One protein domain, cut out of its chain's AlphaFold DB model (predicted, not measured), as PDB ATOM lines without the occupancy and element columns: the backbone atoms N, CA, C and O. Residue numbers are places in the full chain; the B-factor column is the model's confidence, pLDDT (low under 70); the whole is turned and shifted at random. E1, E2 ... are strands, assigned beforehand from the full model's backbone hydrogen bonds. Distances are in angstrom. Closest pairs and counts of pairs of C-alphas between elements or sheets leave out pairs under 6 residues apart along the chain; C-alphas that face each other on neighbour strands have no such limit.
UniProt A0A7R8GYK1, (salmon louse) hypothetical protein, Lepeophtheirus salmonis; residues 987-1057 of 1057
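This is residues 987 to 1057 of the 1057 residues of the protein "(salmon louse) hypothetical protein" of Lepeophtheirus salmonis (UniProt A0A7R8GYK1). This is a flat body with little regular structure, mostly loops, holding two small separate hairpins, E1-E2 and then E3-E4. The 71 printed residues have no named helix and four strands, each hairpin an antiparallel sheet of two; the class is all strand, with 13 residues in named elements. It is compact, with a radius of gyration of the C-alphas of 11.9 A, and spans 36 by 32 by 16 A.

Residues 1000 to 1001 pair antiparallel with residues 1008 to 1009 of E1, residues 1008 to 1011. E1 and E2, residues 1017 to 1019, form a hairpin at 148 degrees; N 1010 and O 1018 are 2.9 A apart, within hydrogen-bond range. E3, residues 1037 to 1039, and E4, residues 1047 to 1049, form a hairpin at 159 degrees, with N 1048 and O 1038 3.0 A apart, within hydrogen-bond range. E2 and E4 are only just apart, closest 8.3 A.

E1 begins at C-alpha 1008 (205.322, 215.595, 171.950) and is 10.9 A long; E4 ends at C-alpha 1049 (194.930, 221.711, 179.214).

The printed part has no cut. The link E2 to E3 is long, 17 residues. Mean pLDDT of the printed part is 72.4; residues 1052 to 1057 are among those under 70.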
ATOM      1  N   VAL A 987     200.687 205.742 179.167       68.50
ATOM      2  CA  VAL A 987     200.786 207.174 178.896       68.50
ATOM      3  C   VAL A 987     199.472 207.641 178.285       68.50
ATOM      4  O   VAL A 987     198.931 207.010 177.373       68.50
ATOM      5  N   TRP A 988     198.962 208.751 178.806       77.31
ATOM      6  CA  TRP A 988     197.715 209.357 178.365       77.31
ATOM      7  C   TRP A 988     198.010 210.595 177.523       77.31
ATOM      8  O   TRP A 988     198.891 211.388 177.861       77.31
ATOM      9  N   SER A 989     197.248 210.784 176.448       85.50
ATOM     10  CA  SER A 989     197.238 212.054 175.729       85.50
ATOM     11  C   SER A 989     196.620 213.159 176.591       85.50
ATOM     12  O   SER A 989     195.891 212.894 177.554       85.50
ATOM     13  N   VAL A 990     196.827 214.422 176.218       81.00
ATOM     14  CA  VAL A 990     196.213 215.559 176.930       81.00
ATOM     15  C   VAL A 990     194.678 215.566 176.842       81.00
ATOM     16  O   VAL A 990     194.029 216.220 177.653       81.00
ATOM     17  N   ASN A 991     194.071 214.799 175.927       79.31
ATOM     18  CA  ASN A 991     192.619 214.582 175.866       79.31
ATOM     19  C   ASN A 991     192.146 213.296 176.577       79.31
ATOM     20  O   ASN A 991     190.977 212.920 176.453       79.31
ATOM     21  N   GLY A 992     193.018 212.632 177.346       76.06
ATOM     22  CA  GLY A 992     192.673 211.453 178.144       76.06
ATOM     23  C   GLY A 992     192.452 210.176 177.325       76.06
ATOM     24  O   GLY A 992     191.704 209.304 177.771       76.06
ATOM     25  N   LEU A 993     193.073 210.078 176.142       79.81
ATOM     26  CA  LEU A 993     193.141 208.865 175.316       79.81
ATOM     27  C   LEU A 993     194.398 208.053 175.655       79.81
ATOM     28  O   LEU A 993     195.363 208.610 176.182       79.81
ATOM     29  N   ILE A 994     194.404 206.753 175.351       78.50
ATOM     30  CA  ILE A 994     195.560 205.886 175.624       78.50
ATOM     31  C   ILE A 994     196.526 205.947 174.442       78.50
ATOM     32  O   ILE A 994     196.135 205.689 173.304       78.50
ATOM     33  N   CYS A 995     197.800 206.234 174.712       76.50
ATOM     34  CA  CYS A 995     198.861 206.074 173.725       76.50
ATOM     35  C   CYS A 995     199.120 204.581 173.455       76.50
ATOM     36  O   CYS A 995     199.432 203.826 174.376       76.50
ATOM     37  N   GLN A 996     199.017 204.157 172.193       75.88
ATOM     38  CA  GLN A 996     199.365 202.798 171.753       75.88
ATOM     39  C   GLN A 996     200.884 202.578 171.677       75.88
ATOM     40  O   GLN A 996     201.359 201.452 171.795       75.88
ATOM     41  N   GLU A 997     201.636 203.662 171.491       74.00
ATOM     42  CA  GLU A 997     203.090 203.679 171.336       74.00
ATOM     43  C   GLU A 997     203.726 204.673 172.319       74.00
ATOM     44  O   GLU A 997     203.068 205.591 172.817       74.00
ATOM     45  N   THR A 998     205.027 204.524 172.579       76.00
ATOM     46  CA  THR A 998     205.808 205.511 173.341       76.00
ATOM     47  C   THR A 998     205.723 206.898 172.685       76.00
ATOM     48  O   THR A 998     205.961 206.982 171.477       76.00
ATOM     49  N   PRO A 999     205.437 207.987 173.433       80.06
ATOM     50  CA  PRO A 999     205.323 209.322 172.853       80.06
ATOM     51  C   PRO A 999     206.580 209.743 172.094       80.06
ATOM     52  O   PRO A 999     207.693 209.668 172.616       80.06
ATOM     53  N   GLN A1000     206.386 210.224 170.871       80.19
ATOM     54  CA  GLN A1000     207.446 210.712 169.999       80.19
ATOM     55  C   GLN A1000     207.470 212.244 170.013       80.19
ATOM     56  O   GLN A1000     206.450 212.899 170.242       80.19
ATOM     57  N   ARG A1001     208.645 212.827 169.763       84.44
ATOM     58  CA  ARG A1001     208.812 214.275 169.615       84.44
ATOM     59  C   ARG A1001     208.955 214.631 168.142       84.44
ATOM     60  O   ARG A1001     209.887 214.172 167.489       84.44
ATOM     61  N   ASP A1002     208.103 215.525 167.656       79.31
ATOM     62  CA  ASP A1002     208.244 216.116 166.328       79.31
ATOM     63  C   ASP A1002     209.590 216.871 166.226       79.31
ATOM     64  O   ASP A1002     209.862 217.759 167.048       79.31
ATOM     65  N   PRO A1003     210.461 216.549 165.251       67.25
ATOM     66  CA  PRO A1003     211.781 217.163 165.154       67.25
ATOM     67  C   PRO A1003     211.743 218.624 164.674       67.25
ATOM     68  O   PRO A1003     212.675 219.369 164.978       67.25
ATOM     69  N   VAL A1004     210.681 219.046 163.976       67.94
ATOM     70  CA  VAL A1004     210.536 220.361 163.331       67.94
ATOM     71  C   VAL A1004     209.829 221.363 164.246       67.94
ATOM     72  O   VAL A1004     210.366 222.437 164.510       67.94
ATOM     73  N   VAL A1005     208.639 221.027 164.755       71.94
ATOM     74  CA  VAL A1005     207.835 221.906 165.632       71.94
ATOM     75  C   VAL A1005     208.040 221.631 167.126       71.94
ATOM     76  O   VAL A1005     207.639 222.435 167.970       71.94
ATOM     77  N   GLY A1006     208.718 220.534 167.475       76.81
ATOM     78  CA  GLY A1006     209.194 220.266 168.834       76.81
ATOM     79  C   GLY A1006     208.135 219.807 169.836       76.81
ATOM     80  O   GLY A1006     208.435 219.775 171.031       76.81
ATOM     81  N   PHE A1007     206.930 219.479 169.368       85.75
ATOM     82  CA  PHE A1007     205.836 218.962 170.190       85.75
ATOM     83  C   PHE A1007     205.969 217.459 170.455       85.75
ATOM     84  O   PHE A1007     206.464 216.722 169.607       85.75
ATOM     85  N   TRP A1008     205.462 217.005 171.597       83.31
ATOM     86  CA  TRP A1008     205.322 215.595 171.950       83.31
ATOM     87  C   TRP A1008     203.918 215.092 171.605       83.31
ATOM     88  O   TRP A1008     202.919 215.766 171.876       83.31
ATOM     89  N   PHE A1009     203.842 213.918 170.984       86.94
ATOM     90  CA  PHE A1009     202.602 213.309 170.501       86.94
ATOM     91  C   PHE A1009     202.652 211.778 170.582       86.94
ATOM     92  O   PHE A1009     203.721 211.188 170.719       86.94
ATOM     93  N   CYS A1010     201.501 211.118 170.470       84.31
ATOM     94  CA  CYS A1010     201.416 209.666 170.317       84.31
ATOM     95  C   CYS A1010     200.259 209.258 169.396       84.31
ATOM     96  O   CYS A1010     199.281 209.994 169.240       84.31
ATOM     97  N   SER A1011     200.359 208.059 168.820       81.81
ATOM     98  CA  SER A1011     199.229 207.356 168.205       81.81
ATOM     99  C   SER A1011     198.279 206.862 169.302       81.81
ATOM    100  O   SER A1011     198.719 206.220 170.258       81.81
ATOM    101  N   THR A1012     196.989 207.169 169.184       82.81
ATOM    102  CA  THR A1012     195.962 206.873 170.200       82.81
ATOM    103  C   THR A1012     195.150 205.618 169.886       82.81
ATOM    104  O   THR A1012     195.064 205.181 168.739       82.81
ATOM    105  N   ASP A1013     194.482 205.071 170.904       67.94
ATOM    106  CA  ASP A1013     193.588 203.909 170.819       67.94
ATOM    107  C   ASP A1013     192.438 204.046 169.801       67.94
ATOM    108  O   ASP A1013     191.910 203.040 169.325       67.94
ATOM    109  N   LEU A1014     192.097 205.278 169.407       71.12
ATOM    110  CA  LEU A1014     191.087 205.593 168.392       71.12
ATOM    111  C   LEU A1014     191.656 205.780 166.968       71.12
ATOM    112  O   LEU A1014     190.915 206.172 166.066       71.12
ATOM    113  N   GLY A1015     192.945 205.500 166.743       62.47
ATOM    114  CA  GLY A1015     193.570 205.520 165.413       62.47
ATOM    115  C   GLY A1015     193.942 206.911 164.884       62.47
ATOM    116  O   GLY A1015     194.067 207.090 163.674       62.47
ATOM    117  N   GLY A1016     194.106 207.898 165.769       75.69
ATOM    118  CA  GLY A1016     194.574 209.251 165.434       75.69
ATOM    119  C   GLY A1016     195.777 209.679 166.277       75.69
ATOM    120  O   GLY A1016     196.046 209.087 167.321       75.69
ATOM    121  N   ILE A1017     196.491 210.718 165.841       79.94
ATOM    122  CA  ILE A1017     197.603 211.313 166.599       79.94
ATOM    123  C   ILE A1017     197.062 212.397 167.541       79.94
ATOM    124  O   ILE A1017     196.268 213.237 167.116       79.94
ATOM    125  N   ASP A1018     197.517 212.406 168.795       85.38
ATOM    126  CA  ASP A1018     197.191 213.440 169.785       85.38
ATOM    127  C   ASP A1018     198.436 213.882 170.575       85.38
ATOM    128  O   ASP A1018     199.429 213.159 170.658       85.38
ATOM    129  N   TYR A1019     198.387 215.082 171.155       87.56
ATOM    130  CA  TYR A1019     199.473 215.640 171.957       87.56
ATOM    131  C   TYR A1019     199.620 214.915 173.295       87.56
ATOM    132  O   TYR A1019     198.639 214.560 173.952       87.56
ATOM    133  N   VAL A1020     200.865 214.784 173.740       87.56
ATOM    134  CA  VAL A1020     201.238 214.218 175.039       87.56
ATOM    135  C   VAL A1020     202.083 215.240 175.786       87.56
ATOM    136  O   VAL A1020     202.745 216.083 175.179       87.56
ATOM    137  N   CYS A1021     202.058 215.182 177.111       84.62
ATOM    138  CA  CYS A1021     202.968 215.972 177.921       84.62
ATOM    139  C   CYS A1021     204.433 215.596 177.656       84.62
ATOM    140  O   CYS A1021     204.766 214.440 177.384       84.62
ATOM    141  N   ARG A1022     205.318 216.584 177.759       81.44
ATOM    142  CA  ARG A1022     206.768 216.397 177.715       81.44
ATOM    143  C   ARG A1022     207.194 215.495 178.894       81.44
ATOM    144  O   ARG A1022     206.652 215.687 179.981       81.44
ATOM    145  N   PRO A1023     208.154 214.559 178.736       75.62
ATOM    146  CA  PRO A1023     208.485 213.558 179.768       75.62
ATOM    147  C   PRO A1023     208.970 214.062 181.144       75.62
ATOM    148  O   PRO A1023     209.210 213.248 182.028       75.62
ATOM    149  N   ASP A1024     209.140 215.371 181.331       71.31
ATOM    150  CA  ASP A1024     209.519 216.046 182.581       71.31
ATOM    151  C   ASP A1024     208.409 216.988 183.119       71.31
ATOM    152  O   ASP A1024     208.674 217.837 183.971       71.31
ATOM    153  N   SER A1025     207.180 216.889 182.595       73.00
ATOM    154  CA  SER A1025     206.060 217.789 182.903       73.00
ATOM    155  C   SER A1025     204.739 217.026 183.047       73.00
ATOM    156  O   SER A1025     204.027 216.835 182.067       73.00
ATOM    157  N   ASP A1026     204.327 216.691 184.267       71.94
ATOM    158  CA  ASP A1026     203.044 216.018 184.509       71.94
ATOM    159  C   ASP A1026     201.810 216.933 184.371       71.94
ATOM    160  O   ASP A1026     201.848 218.126 184.691       71.94
ATOM    161  N   CYS A1027     200.677 216.339 183.968       75.38
ATOM    162  CA  CYS A1027     199.348 216.961 184.011       75.38
ATOM    163  C   CYS A1027     198.969 217.348 185.448       75.38
ATOM    164  O   CYS A1027     198.485 216.520 186.220       75.38
ATOM    165  N   SER A1028     199.152 218.618 185.800       68.75
ATOM    166  CA  SER A1028     199.046 219.097 187.179       68.75
ATOM    167  C   SER A1028     198.288 220.423 187.271       68.75
ATOM    168  O   SER A1028     198.127 221.143 186.287       68.75
ATOM    169  N   PHE A1029     197.767 220.728 188.461       70.62
ATOM    170  CA  PHE A1029     197.202 222.041 188.771       70.62
ATOM    171  C   PHE A1029     198.313 222.911 189.370       70.62
ATOM    172  O   PHE A1029     198.913 222.529 190.374       70.62
ATOM    173  N   GLN A1030     198.569 224.073 188.770       55.94
ATOM    174  CA  GLN A1030     199.468 225.105 189.295       55.94
ATOM    175  C   GLN A1030     198.785 226.475 189.235       55.94
ATOM    176  O   GLN A1030     197.852 226.678 188.449       55.94
ATOM    177  N   ASP A1031     199.238 227.394 190.089       42.03
ATOM    178  CA  ASP A1031     198.557 228.656 190.375       42.03
ATOM    179  C   ASP A1031     198.249 229.493 189.123       42.03
ATOM    180  O   ASP A1031     199.088 229.698 188.247       42.03
ATOM    181  N   GLY A1032     197.012 229.996 189.061       54.38
ATOM    182  CA  GLY A1032     196.491 230.814 187.960       54.38
ATOM    183  C   GLY A1032     195.538 230.092 186.998       54.38
ATOM    184  O   GLY A1032     194.792 230.770 186.292       54.38
ATOM    185  N   TYR A1033     195.487 228.754 186.999       56.72
ATOM    186  CA  TYR A1033     194.631 227.971 186.095       56.72
ATOM    187  C   TYR A1033     193.639 227.074 186.853       56.72
ATOM    188  O   TYR A1033     194.004 226.344 187.769       56.72
ATOM    189  N   SER A1034     192.365 227.095 186.446       68.38
ATOM    190  CA  SER A1034     191.270 226.324 187.068       68.38
ATOM    191  C   SER A1034     191.132 224.880 186.555       68.38
ATOM    192  O   SER A1034     190.170 224.185 186.883       68.38
ATOM    193  N   TYR A1035     192.082 224.424 185.743       67.38
ATOM    194  CA  TYR A1035     192.131 223.106 185.114       67.38
ATOM    195  C   TYR A1035     193.578 222.589 185.123       67.38
ATOM    196  O   TYR A1035     194.504 223.404 185.139       67.38
ATOM    197  N   PRO A1036     193.802 221.261 185.104       77.25
ATOM    198  CA  PRO A1036     195.151 220.728 185.053       77.25
ATOM    199  C   PRO A1036     195.732 220.947 183.656       77.25
ATOM    200  O   PRO A1036     195.003 220.939 182.660       77.25
ATOM    201  N   TRP A1037     197.040 221.135 183.562       81.12
ATOM    202  CA  TRP A1037     197.732 221.374 182.299       81.12
ATOM    203  C   TRP A1037     199.158 220.815 182.350       81.12
ATOM    204  O   TRP A1037     199.649 220.429 183.410       81.12
ATOM    205  N   CYS A1038     199.807 220.734 181.190       84.44
ATOM    206  CA  CYS A1038     201.217 220.368 181.070       84.44
ATOM    207  C   CYS A1038     201.868 221.060 179.865       84.44
ATOM    208  O   CYS A1038     201.179 221.540 178.954       84.44
ATOM    209  N   TYR A1039     203.201 221.093 179.834       83.50
ATOM    210  CA  TYR A1039     203.938 221.447 178.625       83.50
ATOM    211  C   TYR A1039     203.942 220.272 177.650       83.50
ATOM    212  O   TYR A1039     204.267 219.151 178.019       83.50
ATOM    213  N   VAL A1040     203.608 220.544 176.390       87.62
ATOM    214  CA  VAL A1040     203.631 219.576 175.276       87.62
ATOM    215  C   VAL A1040     204.784 219.846 174.308       87.62
ATOM    216  O   VAL A1040     204.910 219.174 173.292       87.62
ATOM    217  N   GLY A1041     205.620 220.848 174.585       79.69
ATOM    218  CA  GLY A1041     206.773 221.233 173.774       79.69
ATOM    219  C   GLY A1041     207.890 221.839 174.624       79.69
ATOM    220  O   GLY A1041     207.822 221.871 175.855       79.69
ATOM    221  N   ASN A1042     208.958 222.305 173.979       69.06
ATOM    222  CA  ASN A1042     210.165 222.721 174.698       69.06
ATOM    223  C   ASN A1042     210.087 224.142 175.290       69.06
ATOM    224  O   ASN A1042     210.841 224.435 176.217       69.06
ATOM    225  N   THR A1043     209.186 225.011 174.818       66.25
ATOM    226  CA  THR A1043     209.020 226.371 175.365       66.25
ATOM    227  C   THR A1043     207.901 226.447 176.407       66.25
ATOM    228  O   THR A1043     206.886 225.759 176.308       66.25
ATOM    229  N   LYS A1044     208.007 227.392 177.356       62.34
ATOM    230  CA  LYS A1044     206.935 227.685 178.334       62.34
ATOM    231  C   LYS A1044     205.648 228.267 177.713       62.34
ATOM    232  O   LYS A1044     204.684 228.526 178.425       62.34
ATOM    233  N   THR A1045     205.611 228.463 176.394       64.94
ATOM    234  CA  THR A1045     204.416 228.848 175.625       64.94
ATOM    235  C   THR A1045     203.712 227.655 174.966       64.94
ATOM    236  O   THR A1045     202.564 227.788 174.552       64.94
ATOM    237  N   GLN A1046     204.352 226.482 174.893       76.56
ATOM    238  CA  GLN A1046     203.811 225.260 174.291       76.56
ATOM    239  C   GLN A1046     203.140 224.366 175.354       76.56
ATOM    240  O   GLN A1046     203.647 223.297 175.693       76.56
ATOM    241  N   TRP A1047     201.998 224.803 175.892       82.12
ATOM    242  CA  TRP A1047     201.204 224.052 176.880       82.12
ATOM    243  C   TRP A1047     199.826 223.624 176.349       82.12
ATOM    244  O   TRP A1047     199.315 224.171 175.366       82.12
ATOM    245  N   ARG A1048     199.214 222.629 177.004       80.00
ATOM    246  CA  ARG A1048     197.826 222.187 176.778       80.00
ATOM    247  C   ARG A1048     197.125 221.915 178.107       80.00
ATOM    248  O   ARG A1048     197.746 221.441 179.053       80.00
ATOM    249  N   SER A1049     195.822 222.185 178.152       79.12
ATOM    250  CA  SER A1049     194.930 221.711 179.214       79.12
ATOM    251  C   SER A1049     194.780 220.191 179.139       79.12
ATOM    252  O   SER A1049     194.483 219.668 178.065       79.12
ATOM    253  N   CYS A1050     194.917 219.507 180.269       77.81
ATOM    254  CA  CYS A1050     194.697 218.073 180.382       77.81
ATOM    255  C   CYS A1050     193.234 217.751 180.714       77.81
ATOM    256  O   CYS A1050     192.627 218.361 181.597       77.81
ATOM    257  N   GLN A1051     192.679 216.735 180.061       71.06
ATOM    258  CA  GLN A1051     191.444 216.073 180.480       71.06
ATOM    259  C   GLN A1051     191.778 214.930 181.452       71.06
ATOM    260  O   GLN A1051     192.867 214.360 181.405       71.06
ATOM    261  N   LYS A1052     190.851 214.578 182.354       56.59
ATOM    262  CA  LYS A1052     191.037 213.398 183.216       56.59
ATOM    263  C   LYS A1052     191.025 212.115 182.365       56.59
ATOM    264  O   LYS A1052     190.226 212.053 181.426       56.59
ATOM    265  N   PRO A1053     191.825 211.085 182.710       48.22
ATOM    266  CA  PRO A1053     191.749 209.775 182.070       48.22
ATOM    267  C   PRO A1053     190.317 209.240 182.036       48.22
ATOM    268  O   PRO A1053     189.587 209.312 183.031       48.22
ATOM    269  N   ARG A1054     189.911 208.685 180.891       43.94
ATOM    270  CA  ARG A1054     188.605 208.031 180.756       43.94
ATOM    271  C   ARG A1054     188.646 206.673 181.449       43.94
ATOM    272  O   ARG A1054     188.981 205.663 180.839       43.94
ATOM    273  N   HIS A1055     188.292 206.649 182.731       30.94
ATOM    274  CA  HIS A1055     188.011 205.402 183.436       30.94
ATOM    275  C   HIS A1055     186.762 204.751 182.833       30.94
ATOM    276  O   HIS A1055     185.638 205.168 183.110       30.94
ATOM    277  N   PHE A1056     186.978 203.746 181.985       29.47
ATOM    278  CA  PHE A1056     185.925 202.858 181.510       29.47
ATOM    279  C   PHE A1056     185.426 201.981 182.670       29.47
ATOM    280  O   PHE A1056     186.229 201.386 183.390       29.47
ATOM    281  N   TYR A1057     184.102 201.911 182.803       28.72
ATOM    282  CA  TYR A1057     183.329 201.019 183.669       28.72
ATOM    283  C   TYR A1057     182.232 200.367 182.818       28.72
ATOM    284  O   TYR A1057     181.725 201.072 181.913       28.72
TER     285      TYR A1057